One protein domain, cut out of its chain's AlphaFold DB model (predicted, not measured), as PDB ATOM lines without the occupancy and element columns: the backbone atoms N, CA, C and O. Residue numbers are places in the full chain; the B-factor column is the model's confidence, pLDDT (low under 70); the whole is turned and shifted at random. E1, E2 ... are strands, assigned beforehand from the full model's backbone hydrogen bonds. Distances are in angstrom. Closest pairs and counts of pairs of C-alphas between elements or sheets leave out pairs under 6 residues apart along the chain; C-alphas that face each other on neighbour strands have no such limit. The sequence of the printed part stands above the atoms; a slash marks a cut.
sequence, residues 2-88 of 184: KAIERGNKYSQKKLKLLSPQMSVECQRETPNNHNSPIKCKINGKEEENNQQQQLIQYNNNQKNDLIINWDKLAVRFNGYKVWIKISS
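What this domain is: This is residues 2 to 88 of the 184 residues of the protein "Hypothetical protein" of Meloidogyne enterolobii (UniProt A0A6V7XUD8). With little regular structure, this is a small sandwich: the sheet E1 - E2 - E3 faces the sheet E4 - E5 - E6 - E7, and residues 2 to 8 stick out as a tail. Of 87 printed residues, 34 are in seven named strands, E1 to E7 in chain order, all strand. Each sheet is a meander, every strand the antiparallel neighbour of the one before. The whole is only just compact, close to loose, with radius of gyration of the C-alphas 14.1 A, spanning 49 by 31 by 24 A.

How they stand to each other: Look first at E1, residues 14 to 18, E2, 23 to 28, and E3, 38 to 42: in hairpins E1 and E2, E2 and E3, N 15 and O 26 are 2.8 A apart, N 25 and O 41 2.9 A, within hydrogen-bond range. Next come E4, 56 to 58, E5, 66 to 70, E6, 73 to 77, and E7, 82 to 86; in their successive hairpins find N 57 and O 67, N 68 and O 75, N 74 and O 85, each 2.8 A. Between sheets, the closest C-alphas of E1 and E6 are those of Leu 15 and Phe 77, 7.7 A.

Where its parts are: Find C-alpha 14 at (4.877, -12.022, 25.827), where E1 begins; E2 is longest, 17.0 A, and E7 ends at C-alpha 86, (15.071, 5.216, 28.802).

The domain as a whole: The printed part has no cut; E3 to E4 is a long link, and pLDDT is under 70 in residues 2 to 12 and 48 to 53.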
ATOM      1  N   LYS A   2       4.311 -30.922  50.407       22.17
ATOM      2  CA  LYS A   2       3.498 -30.599  49.225       22.17
ATOM      3  C   LYS A   2       4.250 -29.550  48.413       22.17
ATOM      4  O   LYS A   2       4.703 -28.556  48.973       22.17
ATOM      5  N   ALA A   3       4.448 -29.835  47.131       26.66
ATOM      6  CA  ALA A   3       5.098 -28.930  46.201       26.66
ATOM      7  C   ALA A   3       4.270 -27.646  46.071       26.66
ATOM      8  O   ALA A   3       3.050 -27.703  45.948       26.66
ATOM      9  N   ILE A   4       4.952 -26.503  46.098       28.42
ATOM     10  CA  ILE A   4       4.386 -25.215  45.707       28.42
ATOM     11  C   ILE A   4       4.050 -25.336  44.219       28.42
ATOM     12  O   ILE A   4       4.956 -25.403  43.379       28.42
ATOM     13  N   GLU A   5       2.764 -25.417  43.887       35.25
ATOM     14  CA  GLU A   5       2.308 -25.323  42.506       35.25
ATOM     15  C   GLU A   5       2.561 -23.891  42.035       35.25
ATOM     16  O   GLU A   5       1.827 -22.957  42.334       35.25
ATOM     17  N   ARG A   6       3.694 -23.708  41.349       41.19
ATOM     18  CA  ARG A   6       4.011 -22.482  40.615       41.19
ATOM     19  C   ARG A   6       2.810 -22.169  39.724       41.19
ATOM     20  O   ARG A   6       2.439 -23.032  38.924       41.19
ATOM     21  N   GLY A   7       2.252 -20.962  39.859       41.97
ATOM     22  CA  GLY A   7       1.168 -20.458  39.013       41.97
ATOM     23  C   GLY A   7       1.370 -20.880  37.561       41.97
ATOM     24  O   GLY A   7       2.504 -20.852  37.078       41.97
ATOM     25  N   ASN A   8       0.290 -21.369  36.944       44.03
ATOM     26  CA  ASN A   8       0.247 -22.123  35.689       44.03
ATOM     27  C   ASN A   8       1.577 -22.088  34.907       44.03
ATOM     28  O   ASN A   8       1.877 -21.126  34.189       44.03
ATOM     29  N   LYS A   9       2.380 -23.151  35.075       44.69
ATOM     30  CA  LYS A   9       3.735 -23.364  34.518       44.69
ATOM     31  C   LYS A   9       3.802 -23.239  32.981       44.69
ATOM     32  O   LYS A   9       4.862 -23.440  32.404       44.69
ATOM     33  N   TYR A  10       2.691 -22.923  32.320       50.19
ATOM     34  CA  TYR A  10       2.481 -22.886  30.878       50.19
ATOM     35  C   TYR A  10       2.103 -21.503  30.328       50.19
ATOM     36  O   TYR A  10       1.850 -21.391  29.132       50.19
ATOM     37  N   SER A  11       2.086 -20.441  31.147       57.50
ATOM     38  CA  SER A  11       1.838 -19.088  30.626       57.50
ATOM     39  C   SER A  11       3.022 -18.589  29.789       57.50
ATOM     40  O   SER A  11       4.099 -18.270  30.302       57.50
ATOM     41  N   GLN A  12       2.831 -18.541  28.471       67.56
ATOM     42  CA  GLN A  12       3.794 -17.964  27.541       67.56
ATOM     43  C   GLN A  12       3.973 -16.477  27.870       67.56
ATOM     44  O   GLN A  12       3.034 -15.694  27.770       67.56
ATOM     45  N   LYS A  13       5.180 -16.083  28.288       82.12
ATOM     46  CA  LYS A  13       5.502 -14.672  28.511       82.12
ATOM     47  C   LYS A  13       5.626 -13.972  27.160       82.12
ATOM     48  O   LYS A  13       6.407 -14.407  26.308       82.12
ATOM     49  N   LYS A  14       4.859 -12.899  26.996       87.62
ATOM     50  CA  LYS A  14       4.877 -12.022  25.827       87.62
ATOM     51  C   LYS A  14       5.390 -10.650  26.266       87.62
ATOM     52  O   LYS A  14       5.013 -10.165  27.329       87.62
ATOM     53  N   LEU A  15       6.256 -10.045  25.463       92.00
ATOM     54  CA  LEU A  15       6.597  -8.631  25.553       92.00
ATOM     55  C   LEU A  15       5.750  -7.891  24.520       92.00
ATOM     56  O   LEU A  15       5.809  -8.237  23.343       92.00
ATOM     57  N   LYS A  16       5.006  -6.871  24.949       91.62
ATOM     58  CA  LYS A  16       4.303  -5.936  24.067       91.62
ATOM     59  C   LYS A  16       4.863  -4.533  24.313       91.62
ATOM     60  O   LYS A  16       4.891  -4.078  25.452       91.62
ATOM     61  N   LEU A  17       5.318  -3.863  23.261       90.75
ATOM     62  CA  LEU A  17       5.669  -2.445  23.258       90.75
ATOM     63  C   LEU A  17       4.655  -1.722  22.379       90.75
ATOM     64  O   LEU A  17       4.486  -2.084  21.214       90.75
ATOM     65  N   LEU A  18       3.959  -0.741  22.944       89.44
ATOM     66  CA  LEU A  18       2.799  -0.115  22.321       89.44
ATOM     67  C   LEU A  18       2.989   1.397  22.235       89.44
ATOM     68  O   LEU A  18       3.422   2.044  23.185       89.44
ATOM     69  N   SER A  19       2.606   1.954  21.095       85.25
ATOM     70  CA  SER A  19       2.457   3.387  20.862       85.25
ATOM     71  C   SER A  19       1.236   3.612  19.963       85.25
ATOM     72  O   SER A  19       0.779   2.665  19.317       85.25
ATOM     73  N   PRO A  20       0.734   4.849  19.828       87.06
ATOM     74  CA  PRO A  20      -0.363   5.136  18.902       87.06
ATOM     75  C   PRO A  20      -0.071   4.782  17.433       87.06
ATOM     76  O   PRO A  20      -1.002   4.616  16.652       87.06
ATOM     77  N   GLN A  21       1.205   4.698  17.039       85.25
ATOM     78  CA  GLN A  21       1.624   4.538  15.640       85.25
ATOM     79  C   GLN A  21       2.188   3.150  15.320       85.25
ATOM     80  O   GLN A  21       2.247   2.762  14.153       85.25
ATOM     81  N   MET A  22       2.641   2.412  16.334       87.19
ATOM     82  CA  MET A  22       3.303   1.125  16.160       87.19
ATOM     83  C   MET A  22       3.127   0.229  17.386       87.19
ATOM     84  O   MET A  22       3.122   0.719  18.518       87.19
ATOM     85  N   SER A  23       3.054  -1.080  17.149       90.62
ATOM     86  CA  SER A  23       3.192  -2.132  18.151       90.62
ATOM     87  C   SER A  23       4.336  -3.081  17.797       90.62
ATOM     88  O   SER A  23       4.562  -3.409  16.630       90.62
ATOM     89  N   VAL A  24       5.054  -3.539  18.820       92.19
ATOM     90  CA  VAL A  24       6.026  -4.628  18.715       92.19
ATOM     91  C   VAL A  24       5.660  -5.694  19.732       92.19
ATOM     92  O   VAL A  24       5.563  -5.415  20.925       92.19
ATOM     93  N   GLU A  25       5.472  -6.921  19.264       92.94
ATOM     94  CA  GLU A  25       5.083  -8.054  20.097       92.94
ATOM     95  C   GLU A  25       6.096  -9.176  19.943       92.94
ATOM     96  O   GLU A  25       6.272  -9.695  18.846       92.94
ATOM     97  N   CYS A  26       6.752  -9.570  21.029       93.31
ATOM     98  CA  CYS A  26       7.788 -10.593  21.024       93.31
ATOM     99  C   CYS A  26       7.468 -11.705  22.019       93.31
ATOM    100  O   CYS A  26       7.148 -11.457  23.182       93.31
ATOM    101  N   GLN A  27       7.623 -12.951  21.591       92.75
ATOM    102  CA  GLN A  27       7.430 -14.121  22.444       92.75
ATOM    103  C   GLN A  27       8.286 -15.289  21.963       92.75
ATOM    104  O   GLN A  27       8.695 -15.341  20.804       92.75
ATOM    105  N   ARG A  28       8.536 -16.263  22.839       91.81
ATOM    106  CA  ARG A  28       9.148 -17.527  22.407       91.81
ATOM    107  C   ARG A  28       8.261 -18.239  21.405       91.81
ATOM    108  O   ARG A  28       7.056 -18.312  21.624       91.81
ATOM    109  N   GLU A  29       8.864 -18.824  20.381       90.12
ATOM    110  CA  GLU A  29       8.149 -19.665  19.424       90.12
ATOM    111  C   GLU A  29       7.589 -20.929  20.093       90.12
ATOM    112  O   GLU A  29       6.429 -21.281  19.906       90.12
ATOM    113  N   THR A  30       8.394 -21.580  20.933       87.69
ATOM    114  CA  THR A  30       7.988 -22.723  21.750       87.69
ATOM    115  C   THR A  30       7.878 -22.288  23.213       87.69
ATOM    116  O   THR A  30       8.903 -21.979  23.840       87.69
ATOM    117  N   PRO A  31       6.667 -22.274  23.799       79.44
ATOM    118  CA  PRO A  31       6.482 -21.980  25.215       79.44
ATOM    119  C   PRO A  31       7.358 -22.881  26.094       79.44
ATOM    120  O   PRO A  31       7.567 -24.054  25.789       79.44
ATOM    121  N   ASN A  32       7.883 -22.335  27.195       74.81
ATOM    122  CA  ASN A  32       8.703 -23.038  28.197       74.81
ATOM    123  C   ASN A  32      10.036 -23.652  27.737       74.81
ATOM    124  O   ASN A  32      10.774 -24.169  28.576       74.81
ATOM    125  N   ASN A  33      10.400 -23.565  26.460       84.56
ATOM    126  CA  ASN A  33      11.729 -23.952  26.004       84.56
ATOM    127  C   ASN A  33      12.675 -22.744  26.082       84.56
ATOM    128  O   ASN A  33      12.630 -21.850  25.240       84.56
ATOM    129  N   HIS A  34      13.558 -22.729  27.083       79.69
ATOM    130  CA  HIS A  34      14.524 -21.644  27.314       79.69
ATOM    131  C   HIS A  34      15.414 -21.351  26.088       79.69
ATOM    132  O   HIS A  34      15.807 -20.201  25.881       79.69
ATOM    133  N   ASN A  35      15.672 -22.368  25.258       85.56
ATOM    134  CA  ASN A  35      16.488 -22.278  24.047       85.56
ATOM    135  C   ASN A  35      15.671 -21.979  22.784       85.56
ATOM    136  O   ASN A  35      16.255 -21.838  21.714       85.56
ATOM    137  N   SER A  36      14.341 -21.903  22.884       90.56
ATOM    138  CA  SER A  36      13.501 -21.549  21.746       90.56
ATOM    139  C   SER A  36      13.778 -20.108  21.310       90.56
ATOM    140  O   SER A  36      13.878 -19.230  22.178       90.56
ATOM    141  N   PRO A  37      13.889 -19.861  19.991       93.88
ATOM    142  CA  PRO A  37      14.041 -18.516  19.472       93.88
ATOM    143  C   PRO A  37      12.832 -17.661  19.850       93.88
ATOM    144  O   PRO A  37      11.696 -18.134  19.974       93.88
ATOM    145  N   ILE A  38      13.087 -16.377  20.042       93.56
ATOM    146  CA  ILE A  38      12.052 -15.370  20.202       93.56
ATOM    147  C   ILE A  38      11.668 -14.904  18.804       93.56
ATOM    148  O   ILE A  38      12.531 -14.570  17.999       93.56
ATOM    149  N   LYS A  39      10.366 -14.896  18.527       92.50
ATOM    150  CA  LYS A  39       9.793 -14.299  17.325       92.50
ATOM    151  C   LYS A  39       9.090 -13.010  17.696       92.50
ATOM    152  O   LYS A  39       8.388 -12.955  18.709       92.50
ATOM    153  N   CYS A  40       9.279 -12.007  16.854       92.50
ATOM    154  CA  CYS A  40       8.664 -10.706  17.009       92.50
ATOM    155  C   CYS A  40       7.761 -10.384  15.822       92.50
ATOM    156  O   CYS A  40       8.037 -10.779  14.688       92.50
ATOM    157  N   LYS A  41       6.690  -9.647  16.102       91.25
ATOM    158  CA  LYS A  41       5.793  -9.058  15.118       91.25
ATOM    159  C   LYS A  41       5.814  -7.548  15.269       91.25
ATOM    160  O   LYS A  41       5.737  -7.051  16.391       91.25
ATOM    161  N   ILE A  42       5.886  -6.834  14.153       90.69
ATOM    162  CA  ILE A  42       5.759  -5.376  14.103       90.69
ATOM    163  C   ILE A  42       4.424  -5.075  13.430       90.69
ATOM    164  O   ILE A  42       4.187  -5.496  12.297       90.69
ATOM    165  N   ASN A  43       3.525  -4.385  14.133       89.56
ATOM    166  CA  ASN A  43       2.164  -4.102  13.662       89.56
ATOM    167  C   ASN A  43       1.426  -5.369  13.186       89.56
ATOM    168  O   ASN A  43       0.781  -5.381  12.137       89.56
ATOM    169  N   GLY A  44       1.593  -6.470  13.927       87.06
ATOM    170  CA  GLY A  44       0.984  -7.773  13.637       87.06
ATOM    171  C   GLY A  44       1.637  -8.584  12.509       87.06
ATOM    172  O   GLY A  44       1.297  -9.756  12.347       87.06
ATOM    173  N   LYS A  45       2.589  -8.019  11.758       87.94
ATOM    174  CA  LYS A  45       3.322  -8.724  10.694       87.94
ATOM    175  C   LYS A  45       4.597  -9.343  11.250       87.94
ATOM    176  O   LYS A  45       5.277  -8.705  12.050       87.94
ATOM    177  N   GLU A  46       4.908 -10.576  10.849       83.56
ATOM    178  CA  GLU A  46       6.177 -11.209  11.227       83.56
ATOM    179  C   GLU A  46       7.362 -10.386  10.707       83.56
ATOM    180  O   GLU A  46       7.279  -9.754   9.652       83.56
ATOM    181  N   GLU A  47       8.448 -10.361  11.481       71.62
ATOM    182  CA  GLU A  47       9.701  -9.731  11.069       71.62
ATOM    183  C   GLU A  47      10.318 -10.543   9.917       71.62
ATOM    184  O   GLU A  47      11.046 -11.512  10.124       71.62
ATOM    185  N   GLU A  48       9.965 -10.181   8.683       58.91
ATOM    186  CA  GLU A  48      10.484 -10.779   7.454       58.91
ATOM    187  C   GLU A  48      11.523  -9.836   6.806       58.91
ATOM    188  O   GLU A  48      11.212  -9.061   5.907       58.91
ATOM    189  N   ASN A  49      12.786  -9.955   7.237       55.06
ATOM    190  CA  ASN A  49      14.022  -9.456   6.599       55.06
ATOM    191  C   ASN A  49      14.430  -7.963   6.708       55.06
ATOM    192  O   ASN A  49      13.685  -7.033   6.417       55.06
ATOM    193  N   ASN A  50      15.740  -7.806   6.978       52.19
ATOM    194  CA  ASN A  50      16.738  -6.734   6.756       52.19
ATOM    195  C   ASN A  50      16.388  -5.239   6.904       52.19
ATOM    196  O   ASN A  50      17.249  -4.486   7.347       52.19
ATOM    197  N   GLN A  51      15.192  -4.760   6.570       51.69
ATOM    198  CA  GLN A  51      14.874  -3.325   6.641       51.69
ATOM    199  C   GLN A  51      14.400  -2.876   8.034       51.69
ATOM    200  O   GLN A  51      14.524  -1.704   8.374       51.69
ATOM    201  N   GLN A  52      13.937  -3.808   8.874       54.34
ATOM    202  CA  GLN A  52      13.540  -3.557  10.271       54.34
ATOM    203  C   GLN A  52      14.645  -3.905  11.288       54.34
ATOM    204  O   GLN A  52      14.462  -3.722  12.492       54.34
ATOM    205  N   GLN A  53      15.826  -4.327  10.810       57.16
ATOM    206  CA  GLN A  53      16.977  -4.740  11.631       57.16
ATOM    207  C   GLN A  53      17.543  -3.654  12.550       57.16
ATOM    208  O   GLN A  53      18.293  -3.962  13.472       57.16
ATOM    209  N   GLN A  54      17.198  -2.383  12.331       72.38
ATOM    210  CA  GLN A  54      17.589  -1.327  13.264       72.38
ATOM    211  C   GLN A  54      16.774  -1.388  14.562       72.38
ATOM    212  O   GLN A  54      17.340  -1.168  15.634       72.38
ATOM    213  N   LEU A  55      15.483  -1.736  14.470       88.88
ATOM    214  CA  LEU A  55      14.570  -1.777  15.609       88.88
ATOM    215  C   LEU A  55      14.805  -3.017  16.465       88.88
ATOM    216  O   LEU A  55      14.902  -2.873  17.673       88.88
ATOM    217  N   ILE A  56      14.917  -4.214  15.877       92.00
ATOM    218  CA  ILE A  56      15.089  -5.473  16.626       92.00
ATOM    219  C   ILE A  56      16.446  -6.092  16.302       92.00
ATOM    220  O   ILE A  56      16.739  -6.410  15.152       92.00
ATOM    221  N   GLN A  57      17.257  -6.308  17.335       92.94
ATOM    222  CA  GLN A  57      18.603  -6.865  17.227       92.94
ATOM    223  C   GLN A  57      18.730  -8.086  18.132       92.94
ATOM    224  O   GLN A  57      18.495  -7.998  19.334       92.94
ATOM    225  N   TYR A  58      19.115  -9.232  17.573       93.44
ATOM    226  CA  TYR A  58      19.369 -10.435  18.365       93.44
ATOM    227  C   TYR A  58      20.798 -10.425  18.905       93.44
ATOM    228  O   TYR A  58      21.755 -10.216  18.164       93.44
ATOM    229  N   ASN A  59      20.939 -10.708  20.199       94.12
ATOM    230  CA  ASN A  59      22.224 -10.703  20.899       94.12
ATOM    231  C   ASN A  59      23.024 -12.002  20.689       94.12
ATOM    232  O   ASN A  59      24.182 -12.086  21.094       94.12
ATOM    233  N   ASN A  60      22.409 -13.040  20.111       93.69
ATOM    234  CA  ASN A  60      23.037 -14.338  19.877       93.69
ATOM    235  C   ASN A  60      22.427 -15.087  18.679       93.69
ATOM    236  O   ASN A  60      21.333 -14.774  18.207       93.69
ATOM    237  N   ASN A  61      23.133 -16.123  18.217       91.75
ATOM    238  CA  ASN A  61      22.731 -16.938  17.064       91.75
ATOM    239  C   ASN A  61      21.476 -17.784  17.331       91.75
ATOM    240  O   ASN A  61      20.760 -18.138  16.400       91.75
ATOM    241  N   GLN A  62      21.204 -18.108  18.597       93.19
ATOM    242  CA  GLN A  62      20.010 -18.838  19.023       93.19
ATOM    243  C   GLN A  62      18.744 -17.970  18.975       93.19
ATOM    244  O   GLN A  62      17.644 -18.499  19.113       93.19
ATOM    245  N   LYS A  63      18.888 -16.650  18.792       93.62
ATOM    246  CA  LYS A  63      17.797 -15.671  18.764       93.62
ATOM    247  C   LYS A  63      16.901 -15.715  20.010       93.62
ATOM    248  O   LYS A  63      15.720 -15.394  19.938       93.62
ATOM    249  N   ASN A  64      17.437 -16.113  21.164       94.19
ATOM    250  CA  ASN A  64      16.681 -16.206  22.424       94.19
ATOM    251  C   ASN A  64      16.952 -15.035  23.393       94.19
ATOM    252  O   ASN A  64      16.510 -15.057  24.542       94.19
ATOM    253  N   ASP A  65      17.667 -14.017  22.920       94.31
ATOM    254  CA  ASP A  65      17.955 -12.759  23.602       94.31
ATOM    255  C   ASP A  65      18.017 -11.656  22.543       94.31
ATOM    256  O   ASP A  65      18.696 -11.818  21.523       94.31
ATOM    257  N   LEU A  66      17.281 -10.568  22.751       95.31
ATOM    258  CA  LEU A  66      17.169  -9.469  21.798       95.31
ATOM    259  C   LEU A  66      17.139  -8.112  22.494       95.31
ATOM    260  O   LEU A  66      16.794  -8.017  23.672       95.31
ATOM    261  N   ILE A  67      17.472  -7.064  21.749       95.88
ATOM    262  CA  ILE A  67      17.256  -5.661  22.097       95.88
ATOM    263  C   ILE A  67      16.312  -5.053  21.063       95.88
ATOM    264  O   ILE A  67      16.499  -5.234  19.861       95.88
ATOM    265  N   ILE A  68      15.316  -4.317  21.546       94.94
ATOM    266  CA  ILE A  68      14.453  -3.457  20.745       94.94
ATOM    267  C   ILE A  68      14.901  -2.014  20.981       94.94
ATOM    268  O   ILE A  68      14.785  -1.523  22.104       94.94
ATOM    269  N   ASN A  69      15.431  -1.352  19.954       93.19
ATOM    270  CA  ASN A  69      15.837   0.053  19.985       93.19
ATOM    271  C   ASN A  69      14.746   0.914  19.356       93.19
ATOM    272  O   ASN A  69      14.628   0.993  18.135       93.19
ATOM    273  N   TRP A  70      13.949   1.556  20.198       89.88
ATOM    274  CA  TRP A  70      12.803   2.352  19.798       89.88
ATOM    275  C   TRP A  70      13.019   3.808  20.204       89.88
ATOM    276  O   TRP A  70      12.638   4.230  21.293       89.88
ATOM    277  N   ASP A  71      13.625   4.581  19.301       88.38
ATOM    278  CA  ASP A  71      13.973   5.990  19.529       88.38
ATOM    279  C   ASP A  71      14.797   6.165  20.824       88.38
ATOM    280  O   ASP A  71      15.941   5.714  20.907       88.38
ATOM    281  N   LYS A  72      14.207   6.768  21.858       90.94
ATOM    282  CA  LYS A  72      14.815   7.054  23.163       90.94
ATOM    283  C   LYS A  72      14.577   5.958  24.214       90.94
ATOM    284  O   LYS A  72      14.859   6.164  25.396       90.94
ATOM    285  N   LEU A  73      14.060   4.806  23.791       92.31
ATOM    286  CA  LEU A  73      13.789   3.625  24.603       92.31
ATOM    287  C   LEU A  73      14.582   2.431  24.055       92.31
ATOM    288  O   LEU A  73      14.496   2.102  22.875       92.31
ATOM    289  N   ALA A  74      15.309   1.733  24.922       95.31
ATOM    290  CA  ALA A  74      15.933   0.455  24.605       95.31
ATOM    291  C   ALA A  74      15.400  -0.627  25.546       95.31
ATOM    292  O   ALA A  74      15.456  -0.486  26.770       95.31
ATOM    293  N   VAL A  75      14.903  -1.723  24.975       96.50
ATOM    294  CA  VAL A  75      14.319  -2.837  25.729       96.50
ATOM    295  C   VAL A  75      15.047  -4.121  25.387       96.50
ATOM    296  O   VAL A  75      14.927  -4.625  24.275       96.50
ATOM    297  N   ARG A  76      15.774  -4.692  26.347       97.06
ATOM    298  CA  ARG A  76      16.318  -6.046  26.208       97.06
ATOM    299  C   ARG A  76      15.315  -7.060  26.723       97.06
ATOM    300  O   ARG A  76      14.763  -6.890  27.809       97.06
ATOM    301  N   PHE A  77      15.144  -8.150  25.993       95.38
ATOM    302  CA  PHE A  77      14.252  -9.233  26.367       95.38
ATOM    303  C   PHE A  77      14.852 -10.591  26.033       95.38
ATOM    304  O   PHE A  77      15.281 -10.839  24.911       95.38
ATOM    305  N   ASN A  78      14.832 -11.497  27.009       93.19
ATOM    306  CA  ASN A  78      15.308 -12.873  26.837       93.19
ATOM    307  C   ASN A  78      14.188 -13.916  26.977       93.19
ATOM    308  O   ASN A  78      14.427 -15.071  27.340       93.19
ATOM    309  N   GLY A  79      12.931 -13.503  26.798       90.56
ATOM    310  CA  GLY A  79      11.770 -14.374  26.969       90.56
ATOM    311  C   GLY A  79      11.308 -14.558  28.423       90.56
ATOM    312  O   GLY A  79      10.281 -15.193  28.645       90.56
ATOM    313  N   TYR A  80      12.055 -14.059  29.415       87.25
ATOM    314  CA  TYR A  80      11.692 -14.150  30.840       87.25
ATOM    315  C   TYR A  80      11.831 -12.828  31.580       87.25
ATOM    316  O   TYR A  80      10.983 -12.486  32.396       87.25
ATOM    317  N   LYS A  81      12.932 -12.123  31.329       91.00
ATOM    318  CA  LYS A  81      13.279 -10.855  31.955       91.00
ATOM    319  C   LYS A  81      13.289  -9.768  30.900       91.00
ATOM    320  O   LYS A  81      13.690 -10.009  29.759       91.00
ATOM    321  N   VAL A  82      12.867  -8.590  31.330       94.62
ATOM    322  CA  VAL A  82      12.909  -7.357  30.558       94.62
ATOM    323  C   VAL A  82      13.887  -6.424  31.261       94.62
ATOM    324  O   VAL A  82      13.850  -6.301  32.484       94.62
ATOM    325  N   TRP A  83      14.764  -5.786  30.493       96.00
ATOM    326  CA  TRP A  83      15.578  -4.670  30.963       96.00
ATOM    327  C   TRP A  83      15.235  -3.455  30.129       96.00
ATOM    328  O   TRP A  83      15.237  -3.534  28.900       96.00
ATOM    329  N   ILE A  84      14.951  -2.349  30.803       94.75
ATOM    330  CA  ILE A  84      14.510  -1.112  30.177       94.75
ATOM    331  C   ILE A  84      15.577  -0.057  30.427       94.75
ATOM    332  O   ILE A  84      16.036   0.121  31.554       94.75
ATOM    333  N   LYS A  85      15.972   0.632  29.363       94.44
ATOM    334  CA  LYS A  85      16.753   1.860  29.431       94.44
ATOM    335  C   LYS A  85      15.982   2.940  28.694       94.44
ATOM    336  O   LYS A  85      15.582   2.737  27.551       94.44
ATOM    337  N   ILE A  86      15.805   4.079  29.342       93.38
ATOM    338  CA  ILE A  86      15.071   5.216  28.802       93.38
ATOM    339  C   ILE A  86      15.959   6.465  28.834       93.38
ATOM    340  O   ILE A  86      16.842   6.575  29.687       93.38
ATOM    341  N   SER A  87      15.784   7.367  27.867       94.81
ATOM    342  CA  SER A  87      16.452   8.675  27.870       94.81
ATOM    343  C   SER A  87      16.018   9.507  29.076       94.81
ATOM    344  O   SER A  87      14.849   9.472  29.465       94.81
ATOM    345  N   SER A  88      16.923  10.345  29.585       93.12
ATOM    346  CA  SER A  88      16.633  11.374  30.592       93.12
ATOM    347  C   SER A  88      15.548  12.363  30.166       93.12
ATOM    348  O   SER A  88      14.979  13.042  31.011       93.12
TER     349      SER A  88